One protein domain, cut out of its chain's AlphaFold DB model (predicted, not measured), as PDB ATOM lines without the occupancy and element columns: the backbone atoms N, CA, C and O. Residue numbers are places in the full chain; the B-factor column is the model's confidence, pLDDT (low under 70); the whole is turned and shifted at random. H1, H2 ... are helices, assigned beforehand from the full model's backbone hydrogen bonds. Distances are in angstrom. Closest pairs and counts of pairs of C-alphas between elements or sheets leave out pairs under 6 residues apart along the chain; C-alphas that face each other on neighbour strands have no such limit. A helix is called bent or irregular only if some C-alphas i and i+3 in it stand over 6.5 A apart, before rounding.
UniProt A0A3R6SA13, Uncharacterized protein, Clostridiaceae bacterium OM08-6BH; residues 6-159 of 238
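AT A GLANCE: This is residues 6 to 159 of the 238 residues of an uncharacterized protein of Clostridiaceae bacterium OM08-6BH (UniProt A0A3R6SA13). Four helices, H2, H4, H5 and H7, make a splayed up-and-down bundle, each running against the one before it, with bent H1 packed along one side of H4. H3 folds back on the last part of H2, and H6 and H7 run back along H5, the longest helix. The printed part has 154 residues with seven named helices, H1 to H7 in order, and no named strand: all helix. It is compact, with a radius of gyration of the C-alphas of 16.3 A and spans of 49 by 34 by 26 A.

IN THESE COORDINATES: H1, residues 6 to 27, begins at C-alpha 6 (18.882, 25.650, -7.274). Assigned as one helix by its hydrogen bonds, it is bent, with C-alphas 16 and 19 7.1 A apart; its arms are H1a, 6 to 16, and H1b, 19 to 27. H2 is residues 30 to 50, 30.2 A; H3, 54 to 61, is only just irregular, with C-alphas 55 and 58 6.7 A apart. H4 is 76 to 92, 24.2 A; H5, 100 to 129, 41.1 A; H6, 134 to 140; H7, 143 to 157, 21.2 A, ending at C-alpha 157 (21.020, 52.627, -21.956).

HOW THE PARTS SIT: H1a touches H4 at residues 77 to 78 alone, C-alphas 14 and 77 being closest at 5.5 A. H2, the hub, forms a hairpin with H3, C-alphas 50 and 57 closest at 5.2 A. H2 touches H4 at a steep tilt of 44 degrees, opposite ways, C-alphas 33 and 86 closest at 6.3 A. H5 touches H7 at a shallow tilt of 31 degrees, opposite ways, C-alphas 111 and 145 closest at 5.0 A. Every O i to N i+4 pair is within hydrogen-bond range in H1a, H1b, H2, H5, H6 and H7; H3 has 2 of 4, H4 12 of 13.

THE WHOLE: The farthest C-alphas, of Asp 95 and Ser 130, are 50.8 A apart. The printed part has no cut; the link from H3 to H4 is long. Twenty residues have pLDDT under 70, among them 54 to 59 and 67 to 75.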
ATOM      1  N   TRP A   6      19.094  24.559  -8.229       70.12
ATOM      2  CA  TRP A   6      18.882  25.650  -7.274       70.12
ATOM      3  C   TRP A   6      18.544  26.971  -7.973       70.12
ATOM      4  O   TRP A   6      17.620  27.656  -7.551       70.12
ATOM      5  N   TYR A   7      19.220  27.298  -9.079       69.56
ATOM      6  CA  TYR A   7      18.967  28.531  -9.823       69.56
ATOM      7  C   TYR A   7      17.635  28.482 -10.586       69.56
ATOM      8  O   TYR A   7      16.928  29.483 -10.648       69.56
ATOM      9  N   LEU A   8      17.229  27.312 -11.099       75.31
ATOM     10  CA  LEU A   8      15.893  27.136 -11.680       75.31
ATOM     11  C   LEU A   8      14.809  27.382 -10.622       75.31
ATOM     12  O   LEU A   8      13.869  28.136 -10.866       75.31
ATOM     13  N   TYR A   9      14.955  26.799  -9.430       78.56
ATOM     14  CA  TYR A   9      14.023  27.016  -8.320       78.56
ATOM     15  C   TYR A   9      14.036  28.468  -7.832       78.56
ATOM     16  O   TYR A   9      12.983  29.041  -7.579       78.56
ATOM     17  N   SER A  10      15.216  29.081  -7.775       77.25
ATOM     18  CA  SER A  10      15.437  30.496  -7.478       77.25
ATOM     19  C   SER A  10      14.699  31.402  -8.473       77.25
ATOM     20  O   SER A  10      14.016  32.343  -8.072       77.25
ATOM     21  N   TYR A  11      14.766  31.082  -9.767       78.69
ATOM     22  CA  TYR A  11      14.077  31.805 -10.833       78.69
ATOM     23  C   TYR A  11      12.553  31.629 -10.777       78.69
ATOM     24  O   TYR A  11      11.810  32.605 -10.867       78.69
ATOM     25  N   VAL A  12      12.058  30.407 -10.570       81.94
ATOM     26  CA  VAL A  12      10.617  30.165 -10.377       81.94
ATOM     27  C   VAL A  12      10.121  30.886  -9.118       81.94
ATOM     28  O   VAL A  12       9.089  31.553  -9.158       81.94
ATOM     29  N   GLY A  13      10.888  30.835  -8.028       83.25
ATOM     30  CA  GLY A  13      10.634  31.588  -6.802       83.25
ATOM     31  C   GLY A  13      10.550  33.092  -7.056       83.25
ATOM     32  O   GLY A  13       9.585  33.729  -6.639       83.25
ATOM     33  N   TYR A  14      11.499  33.655  -7.810       84.56
ATOM     34  CA  TYR A  14      11.468  35.053  -8.246       84.56
ATOM     35  C   TYR A  14      10.162  35.406  -8.971       84.56
ATOM     36  O   TYR A  14       9.504  36.388  -8.616       84.56
ATOM     37  N   LEU A  15       9.760  34.594  -9.955       85.88
ATOM     38  CA  LEU A  15       8.533  34.820 -10.722       85.88
ATOM     39  C   LEU A  15       7.281  34.768  -9.839       85.88
ATOM     40  O   LEU A  15       6.396  35.609  -9.993       85.88
ATOM     41  N   MET A  16       7.223  33.836  -8.884       87.25
ATOM     42  CA  MET A  16       6.122  33.744  -7.919       87.25
ATOM     43  C   MET A  16       6.086  34.934  -6.951       87.25
ATOM     44  O   MET A  16       5.007  35.401  -6.594       87.25
ATOM     45  N   MET A  17       7.247  35.460  -6.548       89.38
ATOM     46  CA  MET A  17       7.345  36.635  -5.674       89.38
ATOM     47  C   MET A  17       7.054  37.953  -6.402       89.38
ATOM     48  O   MET A  17       6.749  38.959  -5.760       89.38
ATOM     49  N   LEU A  18       7.143  37.982  -7.735       90.62
ATOM     50  CA  LEU A  18       7.063  39.207  -8.533       90.62
ATOM     51  C   LEU A  18       5.794  40.048  -8.288       90.62
ATOM     52  O   LEU A  18       5.931  41.267  -8.154       90.62
ATOM     53  N   PRO A  19       4.576  39.474  -8.182       92.12
ATOM     54  CA  PRO A  19       3.376  40.243  -7.852       92.12
ATOM     55  C   PRO A  19       3.470  40.928  -6.481       92.12
ATOM     56  O   PRO A  19       3.083  42.088  -6.346       92.12
ATOM     57  N   PHE A  20       4.042  40.244  -5.488       91.12
ATOM     58  CA  PHE A  20       4.215  40.769  -4.133       91.12
ATOM     59  C   PHE A  20       5.272  41.870  -4.085       91.12
ATOM     60  O   PHE A  20       5.031  42.922  -3.501       91.12
ATOM     61  N   MET A  21       6.405  41.680  -4.769       93.06
ATOM     62  CA  MET A  21       7.438  42.713  -4.886       93.06
ATOM     63  C   MET A  21       6.893  43.977  -5.553       93.06
ATOM     64  O   MET A  21       7.146  45.077  -5.071       93.06
ATOM     65  N   ARG A  22       6.094  43.835  -6.620       92.88
ATOM     66  CA  ARG A  22       5.420  44.970  -7.273       92.88
ATOM     67  C   ARG A  22       4.483  45.703  -6.317       92.88
ATOM     68  O   ARG A  22       4.477  46.930  -6.303       92.88
ATOM     69  N   LEU A  23       3.697  44.965  -5.532       93.94
ATOM     70  CA  LEU A  23       2.797  45.555  -4.545       93.94
ATOM     71  C   LEU A  23       3.575  46.310  -3.461       93.94
ATOM     72  O   LEU A  23       3.201  47.432  -3.131       93.94
ATOM     73  N   LEU A  24       4.664  45.725  -2.959       93.69
ATOM     74  CA  LEU A  24       5.532  46.319  -1.946       93.69
ATOM     75  C   LEU A  24       6.113  47.653  -2.426       93.69
ATOM     76  O   LEU A  24       5.851  48.689  -1.825       93.69
ATOM     77  N   VAL A  25       6.847  47.648  -3.546       93.81
ATOM     78  CA  VAL A  25       7.541  48.856  -4.028       93.81
ATOM     79  C   VAL A  25       6.581  49.961  -4.469       93.81
ATOM     80  O   VAL A  25       6.952  51.130  -4.451       93.81
ATOM     81  N   LYS A  26       5.342  49.614  -4.845       92.81
ATOM     82  CA  LYS A  26       4.290  50.588  -5.173       92.81
ATOM     83  C   LYS A  26       3.834  51.389  -3.948       92.81
ATOM     84  O   LYS A  26       3.432  52.537  -4.110       92.81
ATOM     85  N   HIS A  27       3.876  50.792  -2.759       94.19
ATOM     86  CA  HIS A  27       3.437  51.426  -1.511       94.19
ATOM     87  C   HIS A  27       4.597  51.967  -0.665       94.19
ATOM     88  O   HIS A  27       4.348  52.575   0.370       94.19
ATOM     89  N   MET A  28       5.847  51.776  -1.094       94.50
ATOM     90  CA  MET A  28       7.003  52.367  -0.426       94.50
ATOM     91  C   MET A  28       7.055  53.875  -0.667       94.50
ATOM     92  O   MET A  28       7.039  54.338  -1.811       94.50
ATOM     93  N   SER A  29       7.182  54.641   0.414       93.69
ATOM     94  CA  SER A  29       7.580  56.042   0.339       93.69
ATOM     95  C   SER A  29       9.059  56.163  -0.049       93.69
ATOM     96  O   SER A  29       9.829  55.203  -0.008       93.69
ATOM     97  N   ILE A  30       9.491  57.371  -0.410       90.88
ATOM     98  CA  ILE A  30      10.900  57.643  -0.731       90.88
ATOM     99  C   ILE A  30      11.808  57.342   0.471       90.88
ATOM    100  O   ILE A  30      12.927  56.859   0.292       90.88
ATOM    101  N   ASP A  31      11.343  57.620   1.689       92.25
ATOM    102  CA  ASP A  31      12.126  57.375   2.895       92.25
ATOM    103  C   ASP A  31      12.208  55.878   3.219       92.25
ATOM    104  O   ASP A  31      13.291  55.407   3.569       92.25
ATOM    105  N   ASP A  32      11.149  55.103   2.946       94.75
ATOM    106  CA  ASP A  32      11.200  53.634   3.013       94.75
ATOM    107  C   ASP A  32      12.214  53.066   2.013       94.75
ATOM    108  O   ASP A  32      12.981  52.158   2.338       94.75
ATOM    109  N   MET A  33      12.270  53.625   0.799       94.44
ATOM    110  CA  MET A  33      13.243  53.218  -0.219       94.44
ATOM    111  C   MET A  33      14.684  53.522   0.212       94.44
ATOM    112  O   MET A  33      15.569  52.679   0.050       94.44
ATOM    113  N   LYS A  34      14.942  54.709   0.782       92.75
ATOM    114  CA  LYS A  34      16.269  55.061   1.323       92.75
ATOM    115  C   LYS A  34      16.656  54.118   2.458       92.75
ATOM    116  O   LYS A  34      17.778  53.613   2.469       92.75
ATOM    117  N   LEU A  35      15.728  53.865   3.380       94.19
ATOM    118  CA  LEU A  35      15.934  52.955   4.498       94.19
ATOM    119  C   LEU A  35      16.266  51.546   4.001       94.19
ATOM    120  O   LEU A  35      17.225  50.949   4.480       94.19
ATOM    121  N   PHE A  36      15.549  51.046   2.990       93.56
ATOM    122  CA  PHE A  36      15.807  49.735   2.395       93.56
ATOM    123  C   PHE A  36      17.225  49.625   1.818       93.56
ATOM    124  O   PHE A  36      17.912  48.629   2.051       93.56
ATOM    125  N   VAL A  37      17.695  50.655   1.104       92.75
ATOM    126  CA  VAL A  37      19.067  50.703   0.566       92.75
ATOM    127  C   VAL A  37      20.100  50.698   1.694       92.75
ATOM    128  O   VAL A  37      21.058  49.927   1.640       92.75
ATOM    129  N   ILE A  38      19.903  51.529   2.722       92.19
ATOM    130  CA  ILE A  38      20.825  51.648   3.861       92.19
ATOM    131  C   ILE A  38      20.894  50.332   4.641       92.19
ATOM    132  O   ILE A  38      21.989  49.834   4.892       92.19
ATOM    133  N   LEU A  39      19.744  49.743   4.980       90.81
ATOM    134  CA  LEU A  39      19.677  48.469   5.696       90.81
ATOM    135  C   LEU A  39      20.321  47.344   4.890       90.81
ATOM    136  O   LEU A  39      21.126  46.601   5.441       90.81
ATOM    137  N   SER A  40      20.038  47.258   3.586       89.81
ATOM    138  CA  SER A  40      20.665  46.260   2.712       89.81
ATOM    139  C   SER A  40      22.186  46.415   2.703       89.81
ATOM    140  O   SER A  40      22.904  45.442   2.903       89.81
ATOM    141  N   ALA A  41      22.696  47.638   2.531       89.12
ATOM    142  CA  ALA A  41      24.134  47.887   2.506       89.12
ATOM    143  C   ALA A  41      24.812  47.546   3.842       89.12
ATOM    144  O   ALA A  41      25.838  46.869   3.847       89.12
ATOM    145  N   ILE A  42      24.233  47.979   4.968       88.75
ATOM    146  CA  ILE A  42      24.785  47.729   6.305       88.75
ATOM    147  C   ILE A  42      24.755  46.238   6.633       88.75
ATOM    148  O   ILE A  42      25.759  45.707   7.097       88.75
ATOM    149  N   LEU A  43      23.636  45.554   6.394       86.88
ATOM    150  CA  LEU A  43      23.473  44.156   6.791       86.88
ATOM    151  C   LEU A  43      24.320  43.212   5.931       86.88
ATOM    152  O   LEU A  43      24.932  42.309   6.497       86.88
ATOM    153  N   TYR A  44      24.456  43.457   4.621       84.75
ATOM    154  CA  TYR A  44      25.408  42.711   3.784       84.75
ATOM    155  C   TYR A  44      26.859  42.981   4.187       84.75
ATOM    156  O   TYR A  44      27.653  42.044   4.253       84.75
ATOM    157  N   ALA A  45      27.219  44.237   4.479       85.06
ATOM    158  CA  ALA A  45      28.577  44.577   4.901       85.06
ATOM    159  C   ALA A  45      28.921  43.950   6.259       85.06
ATOM    160  O   ALA A  45      29.965  43.320   6.396       85.06
ATOM    161  N   ALA A  46      28.029  44.073   7.245       85.19
ATOM    162  CA  ALA A  46      28.192  43.475   8.563       85.19
ATOM    163  C   ALA A  46      28.250  41.945   8.475       85.19
ATOM    164  O   ALA A  46      29.145  41.344   9.058       85.19
ATOM    165  N   GLY A  47      27.360  41.324   7.690       81.75
ATOM    166  CA  GLY A  47      27.411  39.891   7.401       81.75
ATOM    167  C   GLY A  47      28.758  39.475   6.830       81.75
ATOM    168  O   GLY A  47      29.423  38.625   7.406       81.75
ATOM    169  N   GLY A  48      29.199  40.147   5.763       82.75
ATOM    170  CA  GLY A  48      30.472  39.875   5.100       82.75
ATOM    171  C   GLY A  48      31.687  39.986   6.024       82.75
ATOM    172  O   GLY A  48      32.547  39.110   6.016       82.75
ATOM    173  N   ILE A  49      31.741  41.043   6.840       87.31
ATOM    174  CA  ILE A  49      32.830  41.284   7.800       87.31
ATOM    175  C   ILE A  49      32.864  40.210   8.887       87.31
ATOM    176  O   ILE A  49      33.947  39.843   9.337       87.31
ATOM    177  N   LEU A  50      31.701  39.712   9.310       86.31
ATOM    178  CA  LEU A  50      31.618  38.735  10.388       86.31
ATOM    179  C   LEU A  50      31.983  37.315   9.947       86.31
ATOM    180  O   LEU A  50      32.405  36.554  10.809       86.31
ATOM    181  N   ILE A  51      31.906  36.975   8.654       83.50
ATOM    182  CA  ILE A  51      32.119  35.607   8.133       83.50
ATOM    183  C   ILE A  51      33.383  34.909   8.664       83.50
ATOM    184  O   ILE A  51      33.269  33.761   9.098       83.50
ATOM    185  N   PRO A  52      34.578  35.539   8.692       83.00
ATOM    186  CA  PRO A  52      35.775  34.891   9.236       83.00
ATOM    187  C   PRO A  52      35.689  34.584  10.743       83.00
ATOM    188  O   PRO A  52      36.520  33.848  11.270       83.00
ATOM    189  N   PHE A  53      34.693  35.144  11.435       82.19
ATOM    190  CA  PHE A  53      34.412  35.017  12.860       82.19
ATOM    191  C   PHE A  53      33.126  34.193  13.059       82.19
ATOM    192  O   PHE A  53      32.069  34.704  13.449       82.19
ATOM    193  N   SER A  54      33.216  32.893  12.775       68.06
ATOM    194  CA  SER A  54      32.090  31.942  12.724       68.06
ATOM    195  C   SER A  54      31.123  32.023  13.918       68.06
ATOM    196  O   SER A  54      29.911  32.058  13.717       68.06
ATOM    197  N   ASN A  55      31.634  32.172  15.145       66.06
ATOM    198  CA  ASN A  55      30.824  32.268  16.372       66.06
ATOM    199  C   ASN A  55      29.875  33.484  16.418       66.06
ATOM    200  O   ASN A  55      28.873  33.469  17.134       66.06
ATOM    201  N   TYR A  56      30.187  34.554  15.683       63.47
ATOM    202  CA  TYR A  56      29.401  35.791  15.667       63.47
ATOM    203  C   TYR A  56      28.495  35.898  14.442       63.47
ATOM    204  O   TYR A  56      27.487  36.601  14.491       63.47
ATOM    205  N   THR A  57      28.830  35.187  13.364       67.94
ATOM    206  CA  THR A  57      28.093  35.267  12.100       67.94
ATOM    207  C   THR A  57      26.682  34.720  12.264       67.94
ATOM    208  O   THR A  57      25.733  35.469  12.076       67.94
ATOM    209  N   GLU A  58      26.513  33.466  12.692       65.75
ATOM    210  CA  GLU A  58      25.177  32.849  12.766       65.75
ATOM    211  C   GLU A  58      24.244  33.561  13.753       65.75
ATOM    212  O   GLU A  58      23.063  33.764  13.466       65.75
ATOM    213  N   ASN A  59      24.795  34.016  14.882       69.88
ATOM    214  CA  ASN A  59      24.047  34.728  15.918       69.88
ATOM    215  C   ASN A  59      23.546  36.102  15.455       69.88
ATOM    216  O   ASN A  59      22.488  36.551  15.891       69.88
ATOM    217  N   PHE A  60      24.292  36.773  14.576       70.19
ATOM    218  CA  PHE A  60      23.920  38.089  14.068       70.19
ATOM    219  C   PHE A  60      23.086  37.993  12.786       70.19
ATOM    220  O   PHE A  60      22.025  38.603  12.684       70.19
ATOM    221  N   THR A  61      23.536  37.219  11.797       68.38
ATOM    222  CA  THR A  61      22.933  37.182  10.458       68.38
ATOM    223  C   THR A  61      21.664  36.330  10.400       68.38
ATOM    224  O   THR A  61      20.786  36.594   9.575       68.38
ATOM    225  N   GLY A  62      21.502  35.371  11.321       67.56
ATOM    226  CA  GLY A  62      20.383  34.428  11.347       67.56
ATOM    227  C   GLY A  62      18.995  35.072  11.444       67.56
ATOM    228  O   GLY A  62      18.034  34.509  10.916       67.56
ATOM    229  N   PHE A  63      18.889  36.265  12.040       73.44
ATOM    230  CA  PHE A  63      17.627  37.000  12.208       73.44
ATOM    231  C   PHE A  63      17.320  37.986  11.071       73.44
ATOM    232  O   PHE A  63      16.193  38.464  10.960       73.44
ATOM    233  N   PHE A  64      18.289  38.269  10.194       75.12
ATOM    234  CA  PHE A  64      18.171  39.277   9.135       75.12
ATOM    235  C   PHE A  64      18.201  38.675   7.727       75.12
ATOM    236  O   PHE A  64      18.602  39.350   6.783       75.12
ATOM    237  N   ARG A  65      17.733  37.431   7.556       73.56
ATOM    238  CA  ARG A  65      17.843  36.665   6.295       73.56
ATOM    239  C   ARG A  65      17.315  37.375   5.046       73.56
ATOM    240  O   ARG A  65      17.844  37.159   3.963       73.56
ATOM    241  N   ILE A  66      16.332  38.270   5.195       72.00
ATOM    242  CA  ILE A  66      15.823  39.109   4.095       72.00
ATOM    243  C   ILE A  66      16.934  39.994   3.509       72.00
ATOM    244  O   ILE A  66      17.008  40.170   2.299       72.00
ATOM    245  N   TYR A  67      17.798  40.538   4.364       69.06
ATOM    246  CA  TYR A  67      18.864  41.478   4.014       69.06
ATOM    247  C   TYR A  67      20.264  40.872   4.101       69.06
ATOM    248  O   TYR A  67      21.231  41.563   3.819       69.06
ATOM    249  N   ASN A  68      20.403  39.632   4.555       68.06
ATOM    250  CA  ASN A  68      21.688  38.995   4.792       68.06
ATOM    251  C   ASN A  68      21.535  37.497   4.538       68.06
ATOM    252  O   ASN A  68      21.157  36.728   5.419       68.06
ATOM    253  N   ALA A  69      21.731  37.125   3.279       61.25
ATOM    254  CA  ALA A  69      21.645  35.750   2.835       61.25
ATOM    255  C   ALA A  69      23.026  35.102   2.972       61.25
ATOM    256  O   ALA A  69      23.969  35.521   2.305       61.25
ATOM    257  N   SER A  70      23.129  34.059   3.799       57.88
ATOM    258  CA  SER A  70      24.355  33.265   3.960       57.88
ATOM    259  C   SER A  70      24.761  32.534   2.676       57.88
ATOM    260  O   SER A  70      25.908  32.111   2.547       57.88
ATOM    261  N   TRP A  71      23.836  32.406   1.718       60.59
ATOM    262  CA  TRP A  71      24.074  31.810   0.410       60.59
ATOM    263  C   TRP A  71      23.294  32.520  -0.702       60.59
ATOM    264  O   TRP A  71      22.214  33.072  -0.477       60.59
ATOM    265  N   ALA A  72      23.811  32.440  -1.933       50.94
ATOM    266  CA  ALA A  72      23.231  33.031  -3.144       50.94
ATOM    267  C   ALA A  72      21.741  32.695  -3.397       50.94
ATOM    268  O   ALA A  72      21.064  33.397  -4.151       50.94
ATOM    269  N   SER A  73      21.216  31.631  -2.782       52.28
ATOM    270  CA  SER A  73      19.854  31.133  -2.991       52.28
ATOM    271  C   SER A  73      18.766  31.813  -2.164       52.28
ATOM    272  O   SER A  73      17.603  31.714  -2.550       52.28
ATOM    273  N   ASP A  74      19.084  32.466  -1.044       63.84
ATOM    274  CA  ASP A  74      18.040  32.678  -0.030       63.84
ATOM    275  C   ASP A  74      17.162  33.897  -0.320       63.84
ATOM    276  O   ASP A  74      15.939  33.781  -0.364       63.84
ATOM    277  N   CYS A  75      17.750  35.076  -0.552       68.00
ATOM    278  CA  CYS A  75      16.977  36.316  -0.742       68.00
ATOM    279  C   CYS A  75      17.512  37.249  -1.842       68.00
ATOM    280  O   CYS A  75      16.977  38.342  -2.035       68.00
ATOM    281  N   TRP A  76      18.513  36.837  -2.629       77.81
ATOM    282  CA  TRP A  76      19.039  37.650  -3.742       77.81
ATOM    283  C   TRP A  76      17.959  38.005  -4.766       77.81
ATOM    284  O   TRP A  76      17.857  39.149  -5.209       77.81
ATOM    285  N   ASN A  77      17.085  37.043  -5.056       80.12
ATOM    286  CA  ASN A  77      15.939  37.211  -5.950       80.12
ATOM    287  C   ASN A  77      14.905  38.224  -5.450       80.12
ATOM    288  O   ASN A  77      14.020  38.606  -6.204       80.12
ATOM    289  N   PHE A  78      14.982  38.637  -4.188       85.50
ATOM    290  CA  PHE A  78      14.104  39.641  -3.605       85.50
ATOM    291  C   PHE A  78      14.815  40.995  -3.499       85.50
ATOM    292  O   PHE A  78      14.326  42.003  -4.010       85.50
ATOM    293  N   VAL A  79      16.012  41.011  -2.906       88.31
ATOM    294  CA  VAL A  79      16.765  42.241  -2.621       88.31
ATOM    295  C   VAL A  79      17.201  42.953  -3.901       88.31
ATOM    296  O   VAL A  79      16.944  44.148  -4.049       88.31
ATOM    297  N   PHE A  80      17.829  42.249  -4.848       89.81
ATOM    298  CA  PHE A  80      18.389  42.894  -6.041       89.81
ATOM    299  C   PHE A  80      17.328  43.525  -6.953       89.81
ATOM    300  O   PHE A  80      17.530  44.668  -7.371       89.81
ATOM    301  N   PRO A  81      16.186  42.872  -7.247       91.25
ATOM    302  CA  PRO A  81      15.128  43.497  -8.039       91.25
ATOM    303  C   PRO A  81      14.534  44.748  -7.382       91.25
ATOM    304  O   PRO A  81      14.278  45.732  -8.077       91.25
ATOM    305  N   ILE A  82      14.357  44.740  -6.055       93.69
ATOM    306  CA  ILE A  82      13.863  45.905  -5.310       93.69
ATOM    307  C   ILE A  82      14.886  47.044  -5.362       93.69
ATOM    308  O   ILE A  82      14.519  48.164  -5.714       93.69
ATOM    309  N   LEU A  83      16.167  46.770  -5.091       94.00
ATOM    310  CA  LEU A  83      17.235  47.772  -5.200       94.00
ATOM    311  C   LEU A  83      17.320  48.351  -6.615       94.00
ATOM    312  O   LEU A  83      17.404  49.568  -6.779       94.00
ATOM    313  N   GLY A  84      17.234  47.496  -7.638       93.94
ATOM    314  CA  GLY A  84      17.206  47.918  -9.034       93.94
ATOM    315  C   GLY A  84      16.062  48.893  -9.316       93.94
ATOM    316  O   GLY A  84      16.293  49.969  -9.867       93.94
ATOM    317  N   TYR A  85      14.842  48.570  -8.873       94.00
ATOM    318  CA  TYR A  85      13.687  49.460  -9.006       94.00
ATOM    319  C   TYR A  85      13.881  50.791  -8.263       94.00
ATOM    320  O   TYR A  85      13.624  51.853  -8.830       94.00
ATOM    321  N   ILE A  86      14.381  50.752  -7.024       94.38
ATOM    322  CA  ILE A  86      14.638  51.947  -6.209       94.38
ATOM    323  C   ILE A  86      15.631  52.884  -6.905       94.38
ATOM    324  O   ILE A  86      15.385  54.087  -6.989       94.38
ATOM    325  N   PHE A  87      16.731  52.361  -7.455       94.25
ATOM    326  CA  PHE A  87      17.709  53.200  -8.152       94.25
ATOM    327  C   PHE A  87      17.149  53.836  -9.425       94.25
ATOM    328  O   PHE A  87      17.495  54.979  -9.730       94.25
ATOM    329  N   VAL A  88      16.269  53.138 -10.152       92.50
ATOM    330  CA  VAL A  88      15.550  53.723 -11.295       92.50
ATOM    331  C   VAL A  88      14.634  54.851 -10.814       92.50
ATOM    332  O   VAL A  88      14.721  55.953 -11.351       92.50
ATOM    333  N   GLN A  89      13.852  54.635  -9.750       91.56
ATOM    334  CA  GLN A  89      12.987  55.671  -9.167       91.56
ATOM    335  C   GLN A  89      13.777  56.908  -8.721       91.56
ATOM    336  O   GLN A  89      13.411  58.027  -9.075       91.56
ATOM    337  N   PHE A  90      14.896  56.728  -8.012       91.31
ATOM    338  CA  PHE A  90      15.762  57.842  -7.612       91.31
ATOM    339  C   PHE A  90      16.377  58.582  -8.804       91.31
ATOM    340  O   PHE A  90      16.665  59.768  -8.703       91.31
ATOM    341  N   ALA A  91      16.594  57.905  -9.932       88.69
ATOM    342  CA  ALA A  91      17.134  58.531 -11.132       88.69
ATOM    343  C   ALA A  91      16.086  59.251 -11.990       88.69
ATOM    344  O   ALA A  91      16.457  60.132 -12.771       88.69
ATOM    345  N   GLU A  92      14.817  58.860 -11.923       86.31
ATOM    346  CA  GLU A  92      13.726  59.467 -12.697       86.31
ATOM    347  C   GLU A  92      13.058  60.640 -11.977       86.31
ATOM    348  O   GLU A  92      12.546  61.544 -12.632       86.31
ATOM    349  N   ARG A  93      13.100  60.656 -10.646       80.00
ATOM    350  CA  ARG A  93      12.454  61.674  -9.817       80.00
ATOM    351  C   ARG A  93      13.408  62.812  -9.454       80.00
ATOM    352  O   ARG A  93      14.152  62.742  -8.473       80.00
ATOM    353  N   GLU A  94      13.399  63.868 -10.267       67.00
ATOM    354  CA  GLU A  94      14.222  65.071 -10.052       67.00
ATOM    355  C   GLU A  94      13.803  65.872  -8.800       67.00
ATOM    356  O   GLU A  94      14.635  66.552  -8.200       67.00
ATOM    357  N   ASP A  95      12.554  65.721  -8.348       71.00
ATOM    358  CA  ASP A  95      11.960  66.355  -7.161       71.00
ATOM    359  C   ASP A  95      12.594  65.913  -5.832       71.00
ATOM    360  O   ASP A  95      12.514  66.624  -4.833       71.00
ATOM    361  N   ILE A  96      13.283  64.768  -5.813       70.12
ATOM    362  CA  ILE A  96      13.890  64.194  -4.598       70.12
ATOM    363  C   ILE A  96      15.263  64.825  -4.292       70.12
ATOM    364  O   ILE A  96      15.861  64.576  -3.245       70.12
ATOM    365  N   GLY A  97      15.819  65.631  -5.205       68.19
ATOM    366  CA  GLY A  97      17.143  66.243  -5.032       68.19
ATOM    367  C   GLY A  97      18.309  65.241  -5.055       68.19
ATOM    368  O   GLY A  97      19.457  65.599  -4.775       68.19
ATOM    369  N   ILE A  98      18.054  63.974  -5.403       79.75
ATOM    370  CA  ILE A  98      19.084  62.946  -5.580       79.75
ATOM    371  C   ILE A  98      19.507  62.934  -7.051       79.75
ATOM    372  O   ILE A  98      18.857  62.356  -7.912       79.75
ATOM    373  N   SER A  99      20.643  63.562  -7.355       84.94
ATOM    374  CA  SER A  99      21.177  63.549  -8.719       84.94
ATOM    375  C   SER A  99      21.680  62.159  -9.125       84.94
ATOM    376  O   SER A  99      22.421  61.518  -8.376       84.94
ATOM    377  N   ARG A 100      21.418  61.753 -10.376       88.25
ATOM    378  CA  ARG A 100      22.007  60.545 -10.994       88.25
ATOM    379  C   ARG A 100      23.527  60.481 -10.829       88.25
ATOM    380  O   ARG A 100      24.069  59.419 -10.541       88.25
ATOM    381  N   LYS A 101      24.217  61.623 -10.965       89.81
ATOM    382  CA  LYS A 101      25.677  61.707 -10.790       89.81
ATOM    383  C   LYS A 101      26.098  61.346  -9.365       89.81
ATOM    384  O   LYS A 101      27.098  60.660  -9.183       89.81
ATOM    385  N   LYS A 102      25.317  61.773  -8.367       90.81
ATOM    386  CA  LYS A 102      25.572  61.486  -6.951       90.81
ATOM    387  C   LYS A 102      25.415  59.996  -6.655       90.81
ATOM    388  O   LYS A 102      26.291  59.430  -6.015       90.81
ATOM    389  N   ILE A 103      24.355  59.361  -7.167       92.12
ATOM    390  CA  ILE A 103      24.146  57.907  -7.035       92.12
ATOM    391  C   ILE A 103      25.306  57.148  -7.683       92.12
ATOM    392  O   ILE A 103      25.887  56.268  -7.057       92.12
ATOM    393  N   PHE A 104      25.679  57.522  -8.911       93.69
ATOM    394  CA  PHE A 104      26.774  56.882  -9.637       93.69
ATOM    395  C   PHE A 104      28.096  56.971  -8.866       93.69
ATOM    396  O   PHE A 104      28.767  55.959  -8.674       93.69
ATOM    397  N   TYR A 105      28.444  58.168  -8.380       93.56
ATOM    398  CA  TYR A 105      29.660  58.375  -7.597       93.56
ATOM    399  C   TYR A 105      29.635  57.565  -6.300       93.56
ATOM    400  O   TYR A 105      30.589  56.844  -6.017       93.56
ATOM    401  N   LEU A 106      28.531  57.613  -5.549       93.94
ATOM    402  CA  LEU A 106      28.393  56.876  -4.296       93.94
ATOM    403  C   LEU A 106      28.529  55.366  -4.519       93.94
ATOM    404  O   LEU A 106      29.340  54.736  -3.852       93.94
ATOM    405  N   LEU A 107      27.834  54.799  -5.510       95.25
ATOM    406  CA  LEU A 107      27.941  53.376  -5.844       95.25
ATOM    407  C   LEU A 107      29.345  52.983  -6.316       95.25
ATOM    408  O   LEU A 107      29.830  51.915  -5.944       95.25
ATOM    409  N   SER A 108      30.019  53.835  -7.093       95.62
ATOM    410  CA  SER A 108      31.399  53.581  -7.532       95.62
ATOM    411  C   SER A 108      32.379  53.553  -6.354       95.62
ATOM    412  O   SER A 108      33.155  52.607  -6.222       95.62
ATOM    413  N   LEU A 109      32.285  54.524  -5.440       96.25
ATOM    414  CA  LEU A 109      33.115  54.588  -4.242       96.25
ATOM    415  C   LEU A 109      32.839  53.396  -3.320       96.25
ATOM    416  O   LEU A 109      33.769  52.716  -2.894       96.25
ATOM    417  N   SER A 110      31.564  53.094  -3.069       93.38
ATOM    418  CA  SER A 110      31.148  51.937  -2.274       93.38
ATOM    419  C   SER A 110      31.620  50.613  -2.884       93.38
ATOM    420  O   SER A 110      32.008  49.714  -2.144       93.38
ATOM    421  N   THR A 111      31.660  50.495  -4.214       95.38
ATOM    422  CA  THR A 111      32.205  49.319  -4.914       95.38
ATOM    423  C   THR A 111      33.701  49.158  -4.652       95.38
ATOM    424  O   THR A 111      34.139  48.071  -4.283       95.38
ATOM    425  N   ILE A 112      34.484  50.235  -4.775       95.81
ATOM    426  CA  ILE A 112      35.931  50.209  -4.502       95.81
ATOM    427  C   ILE A 112      36.193  49.805  -3.047       95.81
ATOM    428  O   ILE A 112      37.007  48.918  -2.790       95.81
ATOM    429  N   VAL A 113      35.470  50.412  -2.102       94.62
ATOM    430  CA  VAL A 113      35.575  50.087  -0.672       94.62
ATOM    431  C   VAL A 113      35.204  48.626  -0.414       94.62
ATOM    432  O   VAL A 113      35.924  47.930   0.298       94.62
ATOM    433  N   SER A 114      34.127  48.131  -1.024       93.75
ATOM    434  CA  SER A 114      33.682  46.743  -0.873       93.75
ATOM    435  C   SER A 114      34.719  45.739  -1.386       93.75
ATOM    436  O   SER A 114      35.013  44.767  -0.694       93.75
ATOM    437  N   ILE A 115      35.337  46.006  -2.543       93.94
ATOM    438  CA  ILE A 115      36.412  45.168  -3.095       93.94
ATOM    439  C   ILE A 115      37.645  45.200  -2.185       93.94
ATOM    440  O   ILE A 115      38.221  44.151  -1.902       93.94
ATOM    441  N   ALA A 116      38.033  46.375  -1.679       94.50
ATOM    442  CA  ALA A 116      39.157  46.506  -0.753       94.50
ATOM    443  C   ALA A 116      38.937  45.701   0.536       94.50
ATOM    444  O   ALA A 116      39.811  44.928   0.929       94.50
ATOM    445  N   ILE A 117      37.757  45.820   1.152       93.25
ATOM    446  CA  ILE A 117      37.380  45.044   2.341       93.25
ATOM    447  C   ILE A 117      37.383  43.545   2.026       93.25
ATOM    448  O   ILE A 117      37.955  42.770   2.785       93.25
ATOM    449  N   CYS A 118      36.816  43.135   0.888       93.38
ATOM    450  CA  CYS A 118      36.813  41.739   0.453       93.38
ATOM    451  C   CYS A 118      38.236  41.173   0.356       93.38
ATOM    452  O   CYS A 118      38.498  40.096   0.882       93.38
ATOM    453  N   MET A 119      39.169  41.901  -0.267       94.06
ATOM    454  CA  MET A 119      40.566  41.465  -0.380       94.06
ATOM    455  C   MET A 119      41.232  41.309   0.992       94.06
ATOM    456  O   MET A 119      41.937  40.327   1.218       94.06
ATOM    457  N   GLN A 120      40.984  42.239   1.918       94.44
ATOM    458  CA  GLN A 120      41.524  42.161   3.278       94.44
ATOM    459  C   GLN A 120      40.945  40.974   4.057       94.44
ATOM    460  O   GLN A 120      41.700  40.223   4.670       94.44
ATOM    461  N   LEU A 121      39.628  40.761   3.989       92.69
ATOM    462  CA  LEU A 121      38.960  39.632   4.644       92.69
ATOM    463  C   LEU A 121      39.420  38.291   4.070       92.69
ATOM    464  O   LEU A 121      39.673  37.365   4.829       92.69
ATOM    465  N   MET A 122      39.587  38.192   2.750       93.19
ATOM    466  CA  MET A 122      40.125  36.988   2.113       93.19
ATOM    467  C   MET A 122      41.565  36.714   2.552       93.19
ATOM    468  O   MET A 122      41.895  35.576   2.871       93.19
ATOM    469  N   ASN A 123      42.418  37.741   2.605       94.44
ATOM    470  CA  ASN A 123      43.789  37.585   3.090       94.44
ATOM    471  C   ASN A 123      43.817  37.146   4.562       94.44
ATOM    472  O   ASN A 123      44.589  36.267   4.935       94.44
ATOM    473  N   TYR A 124      42.954  37.721   5.399       93.25
ATOM    474  CA  TYR A 124      42.800  37.294   6.787       93.25
ATOM    475  C   TYR A 124      42.351  35.828   6.883       93.25
ATOM    476  O   TYR A 124      42.982  35.039   7.582       93.25
ATOM    477  N   ASP A 125      41.317  35.438   6.134       92.62
ATOM    478  CA  ASP A 125      40.760  34.081   6.151       92.62
ATOM    479  C   ASP A 125      41.758  33.028   5.649       92.62
ATOM    480  O   ASP A 125      41.824  31.935   6.207       92.62
ATOM    481  N   ILE A 126      42.601  33.353   4.662       93.38
ATOM    482  CA  ILE A 126      43.696  32.475   4.211       93.38
ATOM    483  C   ILE A 126      44.696  32.228   5.343       93.38
ATOM    484  O   ILE A 126      45.086  31.086   5.574       93.38
ATOM    485  N   ASN A 127      45.091  33.283   6.055       93.50
ATOM    486  CA  ASN A 127      46.129  33.197   7.080       93.50
ATOM    487  C   ASN A 127      45.630  32.588   8.400       93.50
ATOM    488  O   ASN A 127      46.410  31.950   9.100       93.50
ATOM    489  N   VAL A 128      44.354  32.782   8.751       91.94
ATOM    490  CA  VAL A 128      43.789  32.363  10.048       91.94
ATOM    491  C   VAL A 128      42.923  31.108   9.928       91.94
ATOM    492  O   VAL A 128      43.043  30.201  10.747       91.94
ATOM    493  N   ASN A 129      42.094  31.019   8.887       89.00
ATOM    494  CA  ASN A 129      41.099  29.955   8.703       89.00
ATOM    495  C   ASN A 129      41.431  29.026   7.519       89.00
ATOM    496  O   ASN A 129      40.574  28.265   7.069       89.00
ATOM    497  N   SER A 130      42.655  29.085   6.979       90.06
ATOM    498  CA  SER A 130      43.091  28.299   5.809       90.06
ATOM    499  C   SER A 130      42.224  28.488   4.550       90.06
ATOM    500  O   SER A 130      42.170  27.608   3.692       90.06
ATOM    501  N   GLY A 131      41.531  29.624   4.427       87.19
ATOM    502  CA  GLY A 131      40.727  29.968   3.251       87.19
ATOM    503  C   GLY A 131      39.398  29.212   3.129       87.19
ATOM    504  O   GLY A 131      38.872  29.078   2.022       87.19
ATOM    505  N   GLN A 132      38.846  28.698   4.231       87.62
ATOM    506  CA  GLN A 132      37.582  27.951   4.216       87.62
ATOM    507  C   GLN A 132      36.364  28.808   3.833       87.62
ATOM    508  O   GLN A 132      35.390  28.275   3.304       87.62
ATOM    509  N   ASN A 133      36.414  30.128   4.042       86.69
ATOM    510  CA  ASN A 133      35.255  31.006   3.879       86.69
ATOM    511  C   ASN A 133      35.332  31.916   2.646       86.69
ATOM    512  O   ASN A 133      34.471  32.780   2.456       86.69
ATOM    513  N   LEU A 134      36.336  31.731   1.782       87.00
ATOM    514  CA  LEU A 134      36.602  32.611   0.638       87.00
ATOM    515  C   LEU A 134      35.386  32.818  -0.267       87.00
ATOM    516  O   LEU A 134      35.144  33.932  -0.731       87.00
ATOM    517  N   GLU A 135      34.609  31.765  -0.511       83.19
ATOM    518  CA  GLU A 135      33.416  31.859  -1.349       83.19
ATOM    519  C   GLU A 135      32.331  32.733  -0.712       83.19
ATOM    520  O   GLU A 135      31.816  33.642  -1.361       83.19
ATOM    521  N   MET A 136      32.047  32.536   0.576       82.62
ATOM    522  CA  MET A 136      31.039  33.324   1.289       82.62
ATOM    523  C   MET A 136      31.435  34.803   1.389       82.62
ATOM    524  O   MET A 136      30.588  35.678   1.185       82.62
ATOM    525  N   ILE A 137      32.721  35.095   1.633       87.62
ATOM    526  CA  ILE A 137      33.255  36.467   1.673       87.62
ATOM    527  C   ILE A 137      33.027  37.166   0.325       87.62
ATOM    528  O   ILE A 137      32.501  38.282   0.284       87.62
ATOM    529  N   ARG A 138      33.357  36.497  -0.791       87.00
ATOM    530  CA  ARG A 138      33.137  37.036  -2.145       87.00
ATOM    531  C   ARG A 138      31.661  37.297  -2.429       87.00
ATOM    532  O   ARG A 138      31.321  38.339  -2.985       87.00
ATOM    533  N   GLN A 139      30.787  36.376  -2.032       83.44
ATOM    534  CA  GLN A 139      29.345  36.506  -2.240       83.44
ATOM    535  C   GLN A 139      28.758  37.712  -1.498       83.44
ATOM    536  O   GLN A 139      27.954  38.443  -2.070       83.44
ATOM    537  N   HIS A 140      29.190  37.994  -0.268       83.31
ATOM    538  CA  HIS A 140      28.692  39.154   0.482       83.31
ATOM    539  C   HIS A 140      29.221  40.483  -0.065       83.31
ATOM    540  O   HIS A 140      28.516  41.494  -0.044       83.31
ATOM    541  N   ALA A 141      30.429  40.479  -0.630       88.12
ATOM    542  CA  ALA A 141      30.996  41.648  -1.290       88.12
ATOM    543  C   ALA A 141      30.289  42.008  -2.613       88.12
ATOM    544  O   ALA A 141      30.530  43.086  -3.152       88.12
ATOM    545  N   ILE A 142      29.406  41.156  -3.154       88.38
ATOM    546  CA  ILE A 142      28.823  41.354  -4.489       88.38
ATOM    547  C   ILE A 142      27.708  42.408  -4.540       88.38
ATOM    548  O   ILE A 142      27.418  42.925  -5.622       88.38
ATOM    549  N   LEU A 143      27.089  42.755  -3.402       89.38
ATOM    550  CA  LEU A 143      25.915  43.639  -3.357       89.38
ATOM    551  C   LEU A 143      26.188  44.994  -4.028       89.38
ATOM    552  O   LEU A 143      25.472  45.402  -4.942       89.38
ATOM    553  N   LEU A 144      27.228  45.695  -3.572       92.19
ATOM    554  CA  LEU A 144      27.565  47.041  -4.041       92.19
ATOM    555  C   LEU A 144      28.080  47.052  -5.493       92.19
ATOM    556  O   LEU A 144      27.537  47.838  -6.277       92.19
ATOM    557  N   PRO A 145      29.012  46.163  -5.902       93.38
ATOM    558  CA  PRO A 145      29.382  45.995  -7.305       93.38
ATOM    559  C   PRO A 145      28.186  45.722  -8.224       93.38
ATOM    560  O   PRO A 145      28.101  46.301  -9.306       93.38
ATOM    561  N   SER A 146      27.234  44.887  -7.793       91.88
ATOM    562  CA  SER A 146      26.042  44.558  -8.588       91.88
ATOM    563  C   SER A 146      25.124  45.767  -8.759       91.88
ATOM    564  O   SER A 146      24.694  46.067  -9.873       91.88
ATOM    565  N   CYS A 147      24.870  46.507  -7.675       94.19
ATOM    566  CA  CYS A 147      24.103  47.753  -7.714       94.19
ATOM    567  C   CYS A 147      24.763  48.798  -8.624       94.19
ATOM    568  O   CYS A 147      24.081  49.427  -9.436       94.19
ATOM    569  N   PHE A 148      26.088  48.959  -8.529       96.06
ATOM    570  CA  PHE A 148      26.848  49.855  -9.398       96.06
ATOM    571  C   PHE A 148      26.738  49.448 -10.866       96.06
ATOM    572  O   PHE A 148      26.389  50.284 -11.697       96.06
ATOM    573  N   LEU A 149      26.988  48.175 -11.185       95.19
ATOM    574  CA  LEU A 149      26.938  47.676 -12.555       95.19
ATOM    575  C   LEU A 149      25.546  47.870 -13.162       95.19
ATOM    576  O   LEU A 149      25.426  48.406 -14.264       95.19
ATOM    577  N   PHE A 150      24.494  47.507 -12.426       94.94
ATOM    578  CA  PHE A 150      23.115  47.728 -12.854       94.94
ATOM    579  C   PHE A 150      22.845  49.211 -13.134       94.94
ATOM    580  O   PHE A 150      22.366  49.567 -14.214       94.94
ATOM    581  N   PHE A 151      23.190  50.095 -12.195       95.12
ATOM    582  CA  PHE A 151      22.923  51.523 -12.337       95.12
ATOM    583  C   PHE A 151      23.745  52.172 -13.458       95.12
ATOM    584  O   PHE A 151      23.242  53.032 -14.186       95.12
ATOM    585  N   ALA A 152      24.994  51.742 -13.642       94.19
ATOM    586  CA  ALA A 152      25.852  52.181 -14.733       94.19
ATOM    587  C   ALA A 152      25.250  51.798 -16.092       94.19
ATOM    588  O   ALA A 152      25.116  52.656 -16.968       94.19
ATOM    589  N   LEU A 153      24.805  50.547 -16.247       92.50
ATOM    590  CA  LEU A 153      24.106  50.091 -17.447       92.50
ATOM    591  C   LEU A 153      22.815  50.888 -17.668       92.50
ATOM    592  O   LEU A 153      22.581  51.377 -18.775       92.50
ATOM    593  N   TYR A 154      22.022  51.119 -16.621       91.50
ATOM    594  CA  TYR A 154      20.826  51.957 -16.708       91.50
ATOM    595  C   TYR A 154      21.151  53.376 -17.205       91.50
ATOM    596  O   TYR A 154      20.499  53.884 -18.116       91.50
ATOM    597  N   CYS A 155      22.204  54.011 -16.692       89.50
ATOM    598  CA  CYS A 155      22.629  55.334 -17.150       89.50
ATOM    599  C   CYS A 155      23.068  55.338 -18.624       89.50
ATOM    600  O   CYS A 155      22.766  56.287 -19.348       89.50
ATOM    601  N   ILE A 156      23.742  54.277 -19.078       88.56
ATOM    602  CA  ILE A 156      24.226  54.135 -20.460       88.56
ATOM    603  C   ILE A 156      23.077  53.891 -21.447       88.56
ATOM    604  O   ILE A 156      23.131  54.383 -22.581       88.56
ATOM    605  N   PHE A 157      22.064  53.116 -21.051       85.75
ATOM    606  CA  PHE A 157      21.020  52.627 -21.956       85.75
ATOM    607  C   PHE A 157      19.673  53.353 -21.839       85.75
ATOM    608  O   PHE A 157      18.965  53.419 -22.838       85.75
ATOM    609  N   SER A 158      19.338  53.971 -20.699       81.12
ATOM    610  CA  SER A 158      18.019  54.603 -20.462       81.12
ATOM    611  C   SER A 158      17.635  55.690 -21.470       81.12
ATOM    612  O   SER A 158      16.457  55.882 -21.745       81.12
ATOM    613  N   LYS A 159      18.612  56.398 -22.049       72.56
ATOM    614  CA  LYS A 159      18.369  57.477 -23.027       72.56
ATOM    615  C   LYS A 159      18.537  57.050 -24.487       72.56
ATOM    616  O   LYS A 159      18.417  57.882 -25.383       72.56
TER     617      LYS A 159